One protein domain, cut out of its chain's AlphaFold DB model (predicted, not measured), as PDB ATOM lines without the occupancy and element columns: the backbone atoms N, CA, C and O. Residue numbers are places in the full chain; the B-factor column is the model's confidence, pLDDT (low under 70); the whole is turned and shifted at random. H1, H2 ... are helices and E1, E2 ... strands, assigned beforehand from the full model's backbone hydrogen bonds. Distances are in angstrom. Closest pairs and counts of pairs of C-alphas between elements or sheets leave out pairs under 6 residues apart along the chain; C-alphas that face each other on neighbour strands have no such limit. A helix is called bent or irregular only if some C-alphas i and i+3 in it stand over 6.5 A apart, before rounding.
ATOM      1  N   LEU A 536      99.012 102.716  85.801       80.50
ATOM      2  CA  LEU A 536      98.544 104.080  85.513       80.50
ATOM      3  C   LEU A 536      97.097 104.026  84.997       80.50
ATOM      4  O   LEU A 536      96.804 103.314  84.035       80.50
ATOM      5  N   THR A 537      96.209 104.845  85.567       85.94
ATOM      6  CA  THR A 537      94.875 105.080  84.983       85.94
ATOM      7  C   THR A 537      94.972 106.115  83.863       85.94
ATOM      8  O   THR A 537      95.233 107.288  84.131       85.94
ATOM      9  N   LEU A 538      94.763 105.696  82.616       87.19
ATOM     10  CA  LEU A 538      94.765 106.570  81.442       87.19
ATOM     11  C   LEU A 538      93.328 106.906  81.029       87.19
ATOM     12  O   LEU A 538      92.565 106.016  80.656       87.19
ATOM     13  N   THR A 539      92.982 108.190  81.031       88.88
ATOM     14  CA  THR A 539      91.711 108.700  80.498       88.88
ATOM     15  C   THR A 539      91.964 109.400  79.169       88.88
ATOM     16  O   THR A 539      92.815 110.279  79.087       88.88
ATOM     17  N   ILE A 540      91.229 109.036  78.121       88.38
ATOM     18  CA  ILE A 540      91.214 109.738  76.835       88.38
ATOM     19  C   ILE A 540      89.914 110.528  76.775       88.38
ATOM     20  O   ILE A 540      88.831 109.938  76.726       88.38
ATOM     21  N   ASN A 541      90.028 111.852  76.789       82.88
ATOM     22  CA  ASN A 541      88.885 112.747  76.679       82.88
ATOM     23  C   ASN A 541      88.722 113.222  75.225       82.88
ATOM     24  O   ASN A 541      89.697 113.292  74.479       82.88
ATOM     25  N   ASN A 542      87.502 113.578  74.824       81.12
ATOM     26  CA  ASN A 542      87.186 114.063  73.472       81.12
ATOM     27  C   ASN A 542      87.529 113.083  72.327       81.12
ATOM     28  O   ASN A 542      87.946 113.506  71.242       81.12
ATOM     29  N   LEU A 543      87.362 111.776  72.550       87.06
ATOM     30  CA  LEU A 543      87.551 110.751  71.524       87.06
ATOM     31  C   LEU A 543      86.368 110.742  70.552       87.06
ATOM     32  O   LEU A 543      85.240 110.481  70.952       87.06
ATOM     33  N   ILE A 544      86.616 110.956  69.266       86.50
ATOM     34  CA  ILE A 544      85.575 110.885  68.235       86.50
ATOM     35  C   ILE A 544      85.495 109.470  67.679       86.50
ATOM     36  O   ILE A 544      86.501 108.948  67.195       86.50
ATOM     37  N   ILE A 545      84.305 108.870  67.708       84.31
ATOM     38  CA  ILE A 545      84.072 107.539  67.137       84.31
ATOM     39  C   ILE A 545      82.973 107.605  66.082       84.31
ATOM     40  O   ILE A 545      81.827 107.961  66.371       84.31
ATOM     41  N   GLU A 546      83.328 107.233  64.854       81.44
ATOM     42  CA  GLU A 546      82.433 107.259  63.697       81.44
ATOM     43  C   GLU A 546      82.440 105.922  62.950       81.44
ATOM     44  O   GLU A 546      83.418 105.174  62.977       81.44
ATOM     45  N   ASN A 547      81.342 105.604  62.270       70.06
ATOM     46  CA  ASN A 547      81.288 104.467  61.352       70.06
ATOM     47  C   ASN A 547      81.863 104.830  59.966       70.06
ATOM     48  O   ASN A 547      82.323 105.950  59.727       70.06
ATOM     49  N   GLU A 548      81.831 103.884  59.026       63.16
ATOM     50  CA  GLU A 548      82.350 104.078  57.665       63.16
ATOM     51  C   GLU A 548      81.678 105.215  56.866       63.16
ATOM     52  O   GLU A 548      82.315 105.771  55.969       63.16
ATOM     53  N   ASP A 549      80.465 105.626  57.260       64.44
ATOM     54  CA  ASP A 549      79.678 106.711  56.658       64.44
ATOM     55  C   ASP A 549      79.836 108.072  57.377       64.44
ATOM     56  O   ASP A 549      79.147 109.037  57.034       64.44
ATOM     57  N   GLY A 550      80.698 108.174  58.397       65.81
ATOM     58  CA  GLY A 550      80.889 109.408  59.177       65.81
ATOM     59  C   GLY A 550      79.728 109.737  60.132       65.81
ATOM     60  O   GLY A 550      79.519 110.895  60.505       65.81
ATOM     61  N   LYS A 551      78.924 108.735  60.508       72.25
ATOM     62  CA  LYS A 551      77.860 108.848  61.522       72.25
ATOM     63  C   LYS A 551      78.351 108.336  62.876       72.25
ATOM     64  O   LYS A 551      79.322 107.585  62.934       72.25
ATOM     65  N   ALA A 552      77.670 108.732  63.956       68.94
ATOM     66  CA  ALA A 552      77.953 108.225  65.301       68.94
ATOM     67  C   ALA A 552      77.924 106.690  65.309       68.94
ATOM     68  O   ALA A 552      76.984 106.100  64.770       68.94
ATOM     69  N   SER A 553      78.920 106.045  65.920       67.00
ATOM     70  CA  SER A 553      78.823 104.605  66.177       67.00
ATOM     71  C   SER A 553      77.877 104.377  67.361       67.00
ATOM     72  O   SER A 553      78.209 104.675  68.509       67.00
ATOM     73  N   GLU A 554      76.656 103.926  67.069       58.41
ATOM     74  CA  GLU A 554      75.595 103.716  68.068       58.41
ATOM     75  C   GLU A 554      75.754 102.407  68.863       58.41
ATOM     76  O   GLU A 554      75.127 102.268  69.907       58.41
ATOM     77  N   ASP A 555      76.630 101.489  68.426       56.25
ATOM     78  CA  ASP A 555      76.758 100.137  68.998       56.25
ATOM     79  C   ASP A 555      78.191  99.786  69.477       56.25
ATOM     80  O   ASP A 555      78.512  98.605  69.612       56.25
ATOM     81  N   ILE A 556      79.071 100.776  69.711       68.38
ATOM     82  CA  ILE A 556      80.403 100.552  70.310       68.38
ATOM     83  C   ILE A 556      80.352 100.703  71.834       68.38
ATOM     84  O   ILE A 556      80.031 101.767  72.362       68.38
ATOM     85  N   ASP A 557      80.681  99.633  72.550       69.62
ATOM     86  CA  ASP A 557      80.693  99.587  74.015       69.62
ATOM     87  C   ASP A 557      82.112  99.683  74.597       69.62
ATOM     88  O   ASP A 557      82.285 100.088  75.749       69.62
ATOM     89  N   LYS A 558      83.132  99.325  73.805       79.31
ATOM     90  CA  LYS A 558      84.541  99.283  74.213       79.31
ATOM     91  C   LYS A 558      85.500  99.576  73.064       79.31
ATOM     92  O   LYS A 558      85.184  99.400  71.891       79.31
ATOM     93  N   ILE A 559      86.714  99.974  73.423       82.56
ATOM     94  CA  ILE A 559      87.830 100.238  72.507       82.56
ATOM     95  C   ILE A 559      89.143  99.699  73.095       82.56
ATOM     96  O   ILE A 559      89.221  99.368  74.278       82.56
ATOM     97  N   TYR A 560      90.187  99.616  72.272       82.19
ATOM     98  CA  TYR A 560      91.447  98.954  72.614       82.19
ATOM     99  C   TYR A 560      92.654  99.865  72.374       82.19
ATOM    100  O   TYR A 560      92.766 100.482  71.315       82.19
ATOM    101  N   LEU A 561      93.577  99.901  73.337       83.94
ATOM    102  CA  LEU A 561      94.907 100.504  73.230       83.94
ATOM    103  C   LEU A 561      95.944  99.421  72.932       83.94
ATOM    104  O   LEU A 561      96.109  98.493  73.715       83.94
ATOM    105  N   HIS A 562      96.676  99.578  71.839       76.44
ATOM    106  CA  HIS A 562      97.734  98.684  71.375       76.44
ATOM    107  C   HIS A 562      99.088  99.340  71.621       76.44
ATOM    108  O   HIS A 562      99.363 100.402  71.068       76.44
ATOM    109  N   HIS A 563      99.946  98.745  72.441       76.00
ATOM    110  CA  HIS A 563     101.258  99.306  72.740       76.00
ATOM    111  C   HIS A 563     102.226  99.088  71.570       76.00
ATOM    112  O   HIS A 563     102.453  97.974  71.092       76.00
ATOM    113  N   CYS A 564     102.812 100.186  71.097       67.69
ATOM    114  CA  CYS A 564     103.529 100.244  69.827       67.69
ATOM    115  C   CYS A 564     104.859  99.479  69.794       67.69
ATOM    116  O   CYS A 564     105.404  99.306  68.705       67.69
ATOM    117  N   PHE A 565     105.394  99.080  70.953       58.81
ATOM    118  CA  PHE A 565     106.724  98.476  71.080       58.81
ATOM    119  C   PHE A 565     106.686  96.984  71.447       58.81
ATOM    120  O   PHE A 565     107.436  96.199  70.877       58.81
ATOM    121  N   ASP A 566     105.790  96.572  72.346       54.50
ATOM    122  CA  ASP A 566     105.740  95.212  72.918       54.50
ATOM    123  C   ASP A 566     104.469  94.424  72.534       54.50
ATOM    124  O   ASP A 566     104.330  93.272  72.933       54.50
ATOM    125  N   LYS A 567     103.568  95.029  71.737       55.00
ATOM    126  CA  LYS A 567     102.263  94.490  71.308       55.00
ATOM    127  C   LYS A 567     101.237  94.241  72.423       55.00
ATOM    128  O   LYS A 567     100.197  93.642  72.149       55.00
ATOM    129  N   SER A 568     101.479  94.709  73.646       63.25
ATOM    130  CA  SER A 568     100.515  94.597  74.745       63.25
ATOM    131  C   SER A 568      99.212  95.334  74.414       63.25
ATOM    132  O   SER A 568      99.240  96.395  73.786       63.25
ATOM    133  N   ILE A 569      98.068  94.792  74.844       67.62
ATOM    134  CA  ILE A 569      96.752  95.396  74.596       67.62
ATOM    135  C   ILE A 569      96.032  95.679  75.892       67.62
ATOM    136  O   ILE A 569      95.994  94.842  76.793       67.62
ATOM    137  N   TYR A 570      95.382  96.834  75.921       76.56
ATOM    138  CA  TYR A 570      94.574  97.282  77.036       76.56
ATOM    139  C   TYR A 570      93.168  97.589  76.547       76.56
ATOM    140  O   TYR A 570      92.955  98.446  75.691       76.56
ATOM    141  N   GLU A 571      92.205  96.849  77.076       79.56
ATOM    142  CA  GLU A 571      90.782  97.067  76.841       79.56
ATOM    143  C   GLU A 571      90.282  98.237  77.698       79.56
ATOM    144  O   GLU A 571      90.705  98.400  78.847       79.56
ATOM    145  N   SER A 572      89.390  99.064  77.147       82.44
ATOM    146  CA  SER A 572      88.776 100.156  77.901       82.44
ATOM    147  C   SER A 572      87.890  99.611  79.017       82.44
ATOM    148  O   SER A 572      86.996  98.801  78.776       82.44
ATOM    149  N   ILE A 573      88.091 100.123  80.225       82.19
ATOM    150  CA  ILE A 573      87.287  99.836  81.417       82.19
ATOM    151  C   ILE A 573      85.939 100.557  81.335       82.19
ATOM    152  O   ILE A 573      84.928 100.053  81.816       82.19
ATOM    153  N   SER A 574      85.925 101.734  80.711       85.81
ATOM    154  CA  SER A 574      84.711 102.499  80.450       85.81
ATOM    155  C   SER A 574      84.810 103.205  79.108       85.81
ATOM    156  O   SER A 574      85.871 103.741  78.781       85.81
ATOM    157  N   LEU A 575      83.692 103.288  78.396       88.94
ATOM    158  CA  LEU A 575      83.503 104.149  77.237       88.94
ATOM    159  C   LEU A 575      82.143 104.836  77.380       88.94
ATOM    160  O   LEU A 575      81.113 104.170  77.392       88.94
ATOM    161  N   VAL A 576      82.139 106.156  77.544       86.81
ATOM    162  CA  VAL A 576      80.918 106.935  77.795       86.81
ATOM    163  C   VAL A 576      80.780 107.994  76.718       86.81
ATOM    164  O   VAL A 576      81.730 108.721  76.443       86.81
ATOM    165  N   LYS A 577      79.603 108.081  76.095       84.88
ATOM    166  CA  LYS A 577      79.297 109.144  75.136       84.88
ATOM    167  C   LYS A 577      79.071 110.454  75.887       84.88
ATOM    168  O   LYS A 577      78.337 110.480  76.868       84.88
ATOM    169  N   ASN A 578      79.685 111.535  75.425       84.38
ATOM    170  CA  ASN A 578      79.537 112.843  76.055       84.38
ATOM    171  C   ASN A 578      78.240 113.502  75.546       84.38
ATOM    172  O   ASN A 578      78.159 113.852  74.369       84.38
ATOM    173  N   GLU A 579      77.222 113.635  76.406       72.06
ATOM    174  CA  GLU A 579      75.894 114.161  76.027       72.06
ATOM    175  C   GLU A 579      75.883 115.690  75.812       72.06
ATOM    176  O   GLU A 579      75.218 116.159  74.893       72.06
ATOM    177  N   ASP A 580      76.707 116.439  76.559       63.00
ATOM    178  CA  ASP A 580      76.764 117.917  76.556       63.00
ATOM    179  C   ASP A 580      78.092 118.488  75.996       63.00
ATOM    180  O   ASP A 580      78.608 119.500  76.470       63.00
ATOM    181  N   SER A 581      78.710 117.822  75.014       68.56
ATOM    182  CA  SER A 581      79.973 118.285  74.409       68.56
ATOM    183  C   SER A 581      79.746 119.101  73.133       68.56
ATOM    184  O   SER A 581      79.038 118.658  72.231       68.56
ATOM    185  N   ASP A 582      80.463 120.221  72.982       71.94
ATOM    186  CA  ASP A 582      80.539 120.993  71.726       71.94
ATOM    187  C   ASP A 582      81.176 120.197  70.557       71.94
ATOM    188  O   ASP A 582      81.198 120.646  69.408       71.94
ATOM    189  N   ILE A 583      81.714 119.000  70.830       76.75
ATOM    190  CA  ILE A 583      82.363 118.115  69.861       76.75
ATOM    191  C   ILE A 583      81.403 116.983  69.471       76.75
ATOM    192  O   ILE A 583      81.096 116.089  70.261       76.75
ATOM    193  N   LYS A 584      80.971 116.980  68.204       78.19
ATOM    194  CA  LYS A 584      80.098 115.942  67.632       78.19
ATOM    195  C   LYS A 584      80.740 114.548  67.737       78.19
ATOM    196  O   LYS A 584      81.916 114.388  67.421       78.19
ATOM    197  N   ASN A 585      79.938 113.543  68.111       81.38
ATOM    198  CA  ASN A 585      80.340 112.131  68.236       81.38
ATOM    199  C   ASN A 585      81.483 111.889  69.247       81.38
ATOM    200  O   ASN A 585      82.294 110.988  69.047       81.38
ATOM    201  N   SER A 586      81.559 112.704  70.306       86.69
ATOM    202  CA  SER A 586      82.601 112.650  71.341       86.69
ATOM    203  C   SER A 586      82.303 111.621  72.439       86.69
ATOM    204  O   SER A 586      81.174 111.507  72.921       86.69
ATOM    205  N   TYR A 587      83.342 110.905  72.857       89.12
ATOM    206  CA  TYR A 587      83.344 109.883  73.896       89.12
ATOM    207  C   TYR A 587      84.510 110.113  74.863       89.12
ATOM    208  O   TYR A 587      85.544 110.689  74.512       89.12
ATOM    209  N   THR A 588      84.353 109.603  76.078       89.06
ATOM    210  CA  THR A 588      85.399 109.515  77.095       89.06
ATOM    211  C   THR A 588      85.710 108.048  77.359       89.06
ATOM    212  O   THR A 588      84.812 107.276  77.704       89.06
ATOM    213  N   ALA A 589      86.975 107.657  77.199       89.94
ATOM    214  CA  ALA A 589      87.433 106.285  77.405       89.94
ATOM    215  C   ALA A 589      88.455 106.196  78.543       89.94
ATOM    216  O   ALA A 589      89.360 107.024  78.624       89.94
ATOM    217  N   THR A 590      88.354 105.171  79.390       87.81
ATOM    218  CA  THR A 590      89.276 104.961  80.521       87.81
ATOM    219  C   THR A 590      89.938 103.595  80.431       87.81
ATOM    220  O   THR A 590      89.271 102.604  80.147       87.81
ATOM    221  N   PHE A 591      91.235 103.529  80.722       88.00
ATOM    222  CA  PHE A 591      92.058 102.321  80.688       88.00
ATOM    223  C   PHE A 591      92.927 102.226  81.941       88.00
ATOM    224  O   PHE A 591      93.286 103.241  82.537       88.00
ATOM    225  N   ASN A 592      93.321 101.007  82.304       82.75
ATOM    226  CA  ASN A 592      94.361 100.766  83.299       82.75
ATOM    227  C   ASN A 592      95.533 100.074  82.608       82.75
ATOM    228  O   ASN A 592      95.371  98.973  82.079       82.75
ATOM    229  N   ILE A 593      96.687 100.738  82.581       79.38
ATOM    230  CA  ILE A 593      97.864 100.284  81.843       79.38
ATOM    231  C   ILE A 593      99.066 100.141  82.791       79.38
ATOM    232  O   ILE A 593      99.373 101.069  83.541       79.38
ATOM    233  N   PRO A 594      99.766  98.992  82.806       70.00
ATOM    234  CA  PRO A 594     101.027  98.853  83.512       70.00
ATOM    235  C   PRO A 594     102.076  99.697  82.785       70.00
ATOM    236  O   PRO A 594     102.279  99.546  81.581       70.00
ATOM    237  N   ILE A 595     102.725 100.607  83.508       67.12
ATOM    238  CA  ILE A 595     103.781 101.452  82.956       67.12
ATOM    239  C   ILE A 595     105.036 101.299  83.796       67.12
ATOM    240  O   ILE A 595     105.003 101.431  85.019       67.12
ATOM    241  N   ASP A 596     106.148 101.079  83.106       66.50
ATOM    242  CA  ASP A 596     107.480 101.213  83.672       66.50
ATOM    243  C   ASP A 596     107.794 102.701  83.909       66.50
ATOM    244  O   ASP A 596     107.985 103.475  82.963       66.50
ATOM    245  N   LYS A 597     107.810 103.101  85.185       67.62
ATOM    246  CA  LYS A 597     108.075 104.480  85.619       67.62
ATOM    247  C   LYS A 597     109.551 104.871  85.506       67.62
ATOM    248  O   LYS A 597     109.856 106.060  85.575       67.62
ATOM    249  N   GLU A 598     110.458 103.910  85.333       64.94
ATOM    250  CA  GLU A 598     111.896 104.165  85.199       64.94
ATOM    251  C   GLU A 598     112.307 104.418  83.739       64.94
ATOM    252  O   GLU A 598     113.350 105.028  83.472       64.94
ATOM    253  N   ASN A 599     111.467 104.025  82.775       67.69
ATOM    254  CA  ASN A 599     111.724 104.223  81.353       67.69
ATOM    255  C   ASN A 599     111.513 105.685  80.914       67.69
ATOM    256  O   ASN A 599     110.384 106.166  80.785       67.69
ATOM    257  N   LYS A 600     112.624 106.362  80.589       72.94
ATOM    258  CA  LYS A 600     112.681 107.765  80.135       72.94
ATOM    259  C   LYS A 600     112.231 108.020  78.692       72.94
ATOM    260  O   LYS A 600     112.176 109.179  78.288       72.94
ATOM    261  N   GLY A 601     111.947 106.983  77.905       73.62
ATOM    262  CA  GLY A 601     111.446 107.126  76.534       73.62
ATOM    263  C   GLY A 601     109.946 107.414  76.480       73.62
ATOM    264  O   GLY A 601     109.224 107.120  77.429       73.62
ATOM    265  N   ASP A 602     109.449 107.939  75.361       77.62
ATOM    266  CA  ASP A 602     108.005 108.083  75.134       77.62
ATOM    267  C   ASP A 602     107.364 106.715  74.876       77.62
ATOM    268  O   ASP A 602     107.895 105.897  74.123       77.62
ATOM    269  N   THR A 603     106.186 106.474  75.453       76.75
ATOM    270  CA  THR A 603     105.381 105.294  75.117       76.75
ATOM    271  C   THR A 603     104.285 105.683  74.145       76.75
ATOM    272  O   THR A 603     103.451 106.530  74.452       76.75
ATOM    273  N   LYS A 604     104.252 105.032  72.982       82.62
ATOM    274  CA  LYS A 604     103.197 105.231  71.988       82.62
ATOM    275  C   LYS A 604     102.187 104.093  72.048       82.62
ATOM    276  O   LYS A 604     102.566 102.934  72.207       82.62
ATOM    277  N   PHE A 605     100.924 104.439  71.857       83.31
ATOM    278  CA  PHE A 605      99.816 103.513  71.730       83.31
ATOM    279  C   PHE A 605      99.016 103.803  70.470       83.31
ATOM    280  O   PHE A 605      98.896 104.953  70.050       83.31
ATOM    281  N   ILE A 606      98.422 102.760  69.915       82.25
ATOM    282  CA  ILE A 606      97.449 102.841  68.838       82.25
ATOM    283  C   ILE A 606      96.069 102.521  69.401       82.25
ATOM    284  O   ILE A 606      95.875 101.492  70.036       82.25
ATOM    285  N   LEU A 607      95.104 103.396  69.161       82.69
ATOM    286  CA  LEU A 607      93.717 103.219  69.551       82.69
ATOM    287  C   LEU A 607      92.921 102.600  68.399       82.69
ATOM    288  O   LEU A 607      93.001 103.077  67.261       82.69
ATOM    289  N   TYR A 608      92.138 101.562  68.700       78.88
ATOM    290  CA  TYR A 608      91.285 100.900  67.717       78.88
ATOM    291  C   TYR A 608      89.948 100.394  68.283       78.88
ATOM    292  O   TYR A 608      89.825 100.145  69.482       78.88
ATOM    293  N   SER A 609      88.947 100.206  67.413       70.12
ATOM    294  CA  SER A 609      87.595  99.718  67.757       70.12
ATOM    295  C   SER A 609      87.557  98.211  68.041       70.12
ATOM    296  O   SER A 609      86.582  97.684  68.563       70.12
ATOM    297  N   SER A 610      88.647  97.505  67.742       62.59
ATOM    298  CA  SER A 610      88.819  96.080  68.007       62.59
ATOM    299  C   SER A 610      90.261  95.722  68.369       62.59
ATOM    300  O   SER A 610      91.209  96.469  68.127       62.59
ATOM    301  N   ASP A 611      90.449  94.518  68.893       65.00
ATOM    302  CA  ASP A 611      91.768  93.925  69.084       65.00
ATOM    303  C   ASP A 611      92.412  93.547  67.727       65.00
ATOM    304  O   ASP A 611      92.107  92.500  67.153       65.00
ATOM    305  N   LEU A 612      93.282  94.425  67.208       53.50
ATOM    306  CA  LEU A 612      94.061  94.232  65.979       53.50
ATOM    307  C   LEU A 612      95.255  93.275  66.113       53.50
ATOM    308  O   LEU A 612      95.717  92.762  65.092       53.50
ATOM    309  N   SER A 613      95.747  92.997  67.326       50.03
ATOM    310  CA  SER A 613      96.922  92.127  67.513       50.03
ATOM    311  C   SER A 613      96.680  90.704  67.019       50.03
ATOM    312  O   SER A 613      97.607  90.022  66.591       50.03
ATOM    313  N   LYS A 614      95.421  90.257  67.046       45.00
ATOM    314  CA  LYS A 614      95.005  88.923  66.608       45.00
ATOM    315  C   LYS A 614      95.099  88.726  65.096       45.00
ATOM    316  O   LYS A 614      94.959  87.602  64.633       45.00
ATOM    317  N   VAL A 615      95.274  89.804  64.330       41.56
ATOM    318  CA  VAL A 615      95.164  89.790  62.863       41.56
ATOM    319  C   VAL A 615      96.398  90.387  62.183       41.56
ATOM    320  O   VAL A 615      96.764  89.935  61.101       41.56
ATOM    321  N   TYR A 616      97.070  91.359  62.808       47.84
ATOM    322  CA  TYR A 616      98.159  92.121  62.190       47.84
ATOM    323  C   TYR A 616      99.425  92.150  63.061       47.84
ATOM    324  O   TYR A 616      99.354  92.162  64.290       47.84
ATOM    325  N   SER A 617     100.604  92.189  62.428       50.69
ATOM    326  CA  SER A 617     101.878  92.399  63.135       50.69
ATOM    327  C   SER A 617     101.988  93.838  63.657       50.69
ATOM    328  O   SER A 617     101.317  94.720  63.131       50.69
ATOM    329  N   THR A 618     102.872  94.137  64.626       53.25
ATOM    330  CA  THR A 618     103.045  95.520  65.137       53.25
ATOM    331  C   THR A 618     103.276  96.503  63.997       53.25
ATOM    332  O   THR A 618     102.655  97.558  63.949       53.25
ATOM    333  N   LYS A 619     104.144  96.131  63.046       54.72
ATOM    334  CA  LYS A 619     104.492  96.952  61.884       54.72
ATOM    335  C   LYS A 619     103.281  97.216  60.983       54.72
ATOM    336  O   LYS A 619     103.158  98.318  60.460       54.72
ATOM    337  N   ASP A 620     102.397  96.234  60.833       55.09
ATOM    338  CA  ASP A 620     101.195  96.347  60.003       55.09
ATOM    339  C   ASP A 620     100.076  97.121  60.716       55.09
ATOM    340  O   ASP A 620      99.354  97.877  60.071       55.09
ATOM    341  N   ILE A 621      99.983  97.017  62.049       58.16
ATOM    342  CA  ILE A 621      99.080  97.835  62.876       58.16
ATOM    343  C   ILE A 621      99.457  99.320  62.751       58.16
ATOM    344  O   ILE A 621      98.579 100.157  62.570       58.16
ATOM    345  N   HIS A 622     100.757  99.644  62.759       57.84
ATOM    346  CA  HIS A 622     101.270 101.008  62.522       57.84
ATOM    347  C   HIS A 622     100.989 101.548  61.112       57.84
ATOM    348  O   HIS A 622     100.974 102.760  60.915       57.84
ATOM    349  N   ALA A 623     100.796 100.671  60.126       57.12
ATOM    350  CA  ALA A 623     100.540 101.043  58.734       57.12
ATOM    351  C   ALA A 623      99.039 101.129  58.391       57.12
ATOM    352  O   ALA A 623      98.686 101.475  57.261       57.12
ATOM    353  N   HIS A 624      98.152 100.809  59.336       57.81
ATOM    354  CA  HIS A 624      96.712 100.765  59.109       57.81
ATOM    355  C   HIS A 624      96.134 102.195  59.074       57.81
ATOM    356  O   HIS A 624      96.257 102.959  60.024       57.81
ATOM    357  N   SER A 625      95.480 102.585  57.975       49.25
ATOM    358  CA  SER A 625      95.104 103.989  57.695       49.25
ATOM    359  C   SER A 625      93.991 104.576  58.578       49.25
ATOM    360  O   SER A 625      93.690 105.761  58.463       49.25
ATOM    361  N   ASP A 626      93.374 103.757  59.431       58.19
ATOM    362  CA  ASP A 626      92.165 104.084  60.203       58.19
ATOM    363  C   ASP A 626      92.407 104.059  61.727       58.19
ATOM    364  O   ASP A 626      91.466 103.959  62.516       58.19
ATOM    365  N   THR A 627      93.674 104.108  62.150       63.69
ATOM    366  CA  THR A 627      94.083 104.020  63.558       63.69
ATOM    367  C   THR A 627      94.468 105.377  64.139       63.69
ATOM    368  O   THR A 627      95.121 106.178  63.469       63.69
ATOM    369  N   ALA A 628      94.143 105.616  65.409       70.25
ATOM    370  CA  ALA A 628      94.544 106.831  66.116       70.25
ATOM    371  C   ALA A 628      95.790 106.570  66.977       70.25
ATOM    372  O   ALA A 628      95.881 105.516  67.593       70.25
ATOM    373  N   VAL A 629      96.740 107.506  67.059       76.44
ATOM    374  CA  VAL A 629      97.985 107.321  67.834       76.44
ATOM    375  C   VAL A 629      98.016 108.258  69.036       76.44
ATOM    376  O   VAL A 629      97.788 109.457  68.905       76.44
ATOM    377  N   ILE A 630      98.348 107.711  70.203       80.44
ATOM    378  CA  ILE A 630      98.490 108.420  71.476       80.44
ATOM    379  C   ILE A 630      99.922 108.233  71.963       80.44
ATOM    380  O   ILE A 630     100.503 107.167  71.795       80.44
ATOM    381  N   SER A 631     100.527 109.271  72.533       82.69
ATOM    382  CA  SER A 631     101.887 109.207  73.081       82.69
ATOM    383  C   SER A 631     101.884 109.718  74.517       82.69
ATOM    384  O   SER A 631     101.318 110.777  74.775       82.69
ATOM    385  N   LEU A 632     102.497 108.958  75.423       81.25
ATOM    386  CA  LEU A 632     102.738 109.316  76.820       81.25
ATOM    387  C   LEU A 632     104.220 109.625  77.002       81.25
ATOM    388  O   LEU A 632     105.062 108.736  76.815       81.25
ATOM    389  N   GLY A 633     104.532 110.866  77.369       79.00
ATOM    390  CA  GLY A 633     105.895 111.281  77.671       79.00
ATOM    391  C   GLY A 633     106.359 110.764  79.031       79.00
ATOM    392  O   GLY A 633     105.563 110.335  79.860       79.00
ATOM    393  N   TYR A 634     107.664 110.827  79.295       77.06
ATOM    394  CA  TYR A 634     108.236 110.377  80.573       77.06
ATOM    395  C   TYR A 634     107.593 111.035  81.810       77.06
ATOM    396  O   TYR A 634     107.315 110.356  82.795       77.06
ATOM    397  N   GLN A 635     107.308 112.340  81.754       74.69
ATOM    398  CA  GLN A 635     106.688 113.065  82.872       74.69
ATOM    399  C   GLN A 635     105.253 112.580  83.149       74.69
ATOM    400  O   GLN A 635     104.860 112.448  84.309       74.69
ATOM    401  N   ASP A 636     104.517 112.212  82.099       77.44
ATOM    402  CA  ASP A 636     103.117 111.768  82.154       77.44
ATOM    403  C   ASP A 636     102.954 110.376  82.791       77.44
ATOM    404  O   ASP A 636     101.875 110.008  83.247       77.44
ATOM    405  N   LYS A 637     104.040 109.594  82.842       71.44
ATOM    406  CA  LYS A 637     104.091 108.234  83.409       71.44
ATOM    407  C   LYS A 637     104.306 108.206  84.923       71.44
ATOM    408  O   LYS A 637     104.160 107.157  85.552       71.44
ATOM    409  N   SER A 638     104.709 109.334  85.508       67.19
ATOM    410  CA  SER A 638     105.105 109.411  86.918       67.19
ATOM    411  C   SER A 638     103.905 109.420  87.881       67.19
ATOM    412  O   SER A 638     104.001 108.887  88.995       67.19
ATOM    413  N   SER A 639     102.756 109.942  87.441       66.94
ATOM    414  CA  SER A 639     101.511 110.010  88.213       66.94
ATOM    415  C   SER A 639     100.799 108.649  88.323       66.94
ATOM    416  O   SER A 639     101.175 107.659  87.697       66.94
ATOM    417  N   SER A 640      99.789 108.555  89.193       72.31
ATOM    418  CA  SER A 640      98.887 107.389  89.282       72.31
ATOM    419  C   SER A 640      97.729 107.455  88.278       72.31
ATOM    420  O   SER A 640      97.131 106.427  87.955       72.31
ATOM    421  N   SER A 641      97.443 108.643  87.737       81.31
ATOM    422  CA  SER A 641      96.475 108.866  86.664       81.31
ATOM    423  C   SER A 641      96.941 109.953  85.693       81.31
ATOM    424  O   SER A 641      97.637 110.895  86.082       81.31
ATOM    425  N   PHE A 642      96.557 109.829  84.424       86.12
ATOM    426  CA  PHE A 642      96.857 110.802  83.376       86.12
ATOM    427  C   PHE A 642      95.664 110.958  82.427       86.12
ATOM    428  O   PHE A 642      95.031 109.973  82.046       86.12
ATOM    429  N   CYS A 643      95.368 112.198  82.034       84.25
ATOM    430  CA  CYS A 643      94.288 112.522  81.106       84.25
ATOM    431  C   CYS A 643      94.867 113.061  79.794       84.25
ATOM    432  O   CYS A 643      95.518 114.103  79.771       84.25
ATOM    433  N   TYR A 644      94.612 112.347  78.701       83.81
ATOM    434  CA  TYR A 644      94.974 112.744  77.351       83.81
ATOM    435  C   TYR A 644      93.825 113.551  76.735       83.81
ATOM    436  O   TYR A 644      92.769 113.003  76.417       83.81
ATOM    437  N   SER A 645      94.036 114.859  76.582       74.06
ATOM    438  CA  SER A 645      92.986 115.813  76.183       74.06
ATOM    439  C   SER A 645      93.028 116.224  74.707       74.06
ATOM    440  O   SER A 645      92.142 116.951  74.252       74.06
ATOM    441  N   ASN A 646      94.053 115.806  73.953       78.06
ATOM    442  CA  ASN A 646      94.138 116.104  72.523       78.06
ATOM    443  C   ASN A 646      93.048 115.351  71.757       78.06
ATOM    444  O   ASN A 646      92.698 114.226  72.101       78.06
ATOM    445  N   LYS A 647      92.551 115.953  70.676       73.94
ATOM    446  CA  LYS A 647      91.531 115.348  69.815       73.94
ATOM    447  C   LYS A 647      92.063 114.066  69.162       73.94
ATOM    448  O   LYS A 647      93.045 114.113  68.423       73.94
ATOM    449  N   VAL A 648      91.374 112.949  69.389       76.81
ATOM    450  CA  VAL A 648      91.665 111.630  68.801       76.81
ATOM    451  C   VAL A 648      90.426 111.158  68.036       76.81
ATOM    452  O   VAL A 648      89.306 111.422  68.465       76.81
ATOM    453  N   SER A 649      90.584 110.501  66.884       78.06
ATOM    454  CA  SER A 649      89.451 110.022  66.071       78.06
ATOM    455  C   SER A 649      89.660 108.585  65.599       78.06
ATOM    456  O   SER A 649      90.770 108.226  65.216       78.06
ATOM    457  N   LEU A 650      88.595 107.781  65.623       77.44
ATOM    458  CA  LEU A 650      88.593 106.345  65.333       77.44
ATOM    459  C   LEU A 650      87.424 105.963  64.404       77.44
ATOM    460  O   LEU A 650      86.324 106.492  64.564       77.44
ATOM    461  N   ARG A 651      87.642 104.999  63.489       70.06
ATOM    462  CA  ARG A 651      86.574 104.366  62.690       70.06
ATOM    463  C   ARG A 651      86.189 102.962  63.198       70.06
ATOM    464  O   ARG A 651      87.055 102.155  63.535       70.06
ATOM    465  N   ASP A 652      84.893 102.655  63.220       67.56
ATOM    466  CA  ASP A 652      84.320 101.326  63.527       67.56
ATOM    467  C   ASP A 652      84.155 100.468  62.246       67.56
ATOM    468  O   ASP A 652      83.598 100.954  61.262       67.56
TER     469      ASP A 652
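What this domain is: This is residues 536 to 652 of the 1077 residues of an uncharacterized protein of Campylobacter concisus (UniProt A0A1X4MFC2). Picture a sandwich of two sheets face to face, their strands crossed at 40 degrees: on one side a strongly twisted, branched sheet built round the long, bent strand E1, on the other the four-stranded sheet E3 E2 E6 E7. The one small helix, H1, sits at the rim of the second sheet and only grazes it, while the long link from E1 to E2 loops out at one end. You have 117 printed residues, with one named helix and nine named strands in the order E1 E2 E3 E4 E5 E6 H1 E7 E8 E9; the branched sheet is mixed and the other is antiparallel. The class is mostly strand, though under half of the residues are in named elements. The whole is compact, with a radius of gyration of the C-alphas of 13.9 A, and spans 41 by 32 by 20 A.

How they stand to each other: Begin with E1, residues 536 to 546, which bends by 65 degrees at residue 542. On one side of it look for E5, residues 586 to 594, antiparallel at 149 degrees, with N 538 and O 591 at 2.9 A, within hydrogen-bond range. On the other side of E1 its pairing is staggered: E8, residues 641 to 644, is parallel to it at 24 degrees, with N 642 and O 537 at 2.9 A; farther along, E9, residues 648 to 651, is parallel to it at 56 degrees, with N 544 and O 648 at 2.8 A. E4, residues 574 to 577, forms a hairpin with E5, antiparallel at 168 degrees, with N 576 and O 588 at 2.9 A. In the second sheet, E2, residues 560 to 563, and E3, residues 569 to 571, form a hairpin, with N 561 and O 570 at 2.8 A. On to E6, residues 603 to 608: it is antiparallel to E2 at 149 degrees, with N 562 and O 606 at 2.7 A. E7, residues 628 to 632, is an edge strand, antiparallel to E6 at 153 degrees, with N 605 and O 630 at 2.8 A. Between the two sheets, the closest C-alphas of E3 and E5 are those of Tyr 570 and Ile 593, 6.6 A apart, and those of E7 and E9 are Ala 628 and Ser 649, 6.0 A apart. H1, residues 618 to 622, has its O i to N i+4 pair within hydrogen-bond range; its closest C-alpha to E6 is that of His 622, 7.6 A from Ile 606. H1 is not on the branched sheet.

Where its parts are: Find C-alpha 536 at (98.544, 104.080, 85.513); from there E1 runs 27.3 A to C-alpha 546. E2 is 9.8 A long, E3 6.6 A and E4 10.1 A. Go on to C-alpha 586 at (82.601, 112.650, 71.341), where E5 begins its 26.0 A. E6 measures 16.5 A, H1 6.3 A, E7 13.7 A and E8 10.2 A. E9 covers 10.8 A and ends at C-alpha 651, (86.574, 104.366, 62.690).

The domain as a whole: The two C-alphas farthest apart are those of Asp 549 and Glu 598, 43.1 A. The printed part has no cut. Its one long link joins E1 to E2, residues 547 to 559. Read the B-factor column for confidence: the mean pLDDT of the printed part is 73.0, with 43 residues under 70, among them residues 552 to 557 and residues 610 to 627; H1 has a mean of 56.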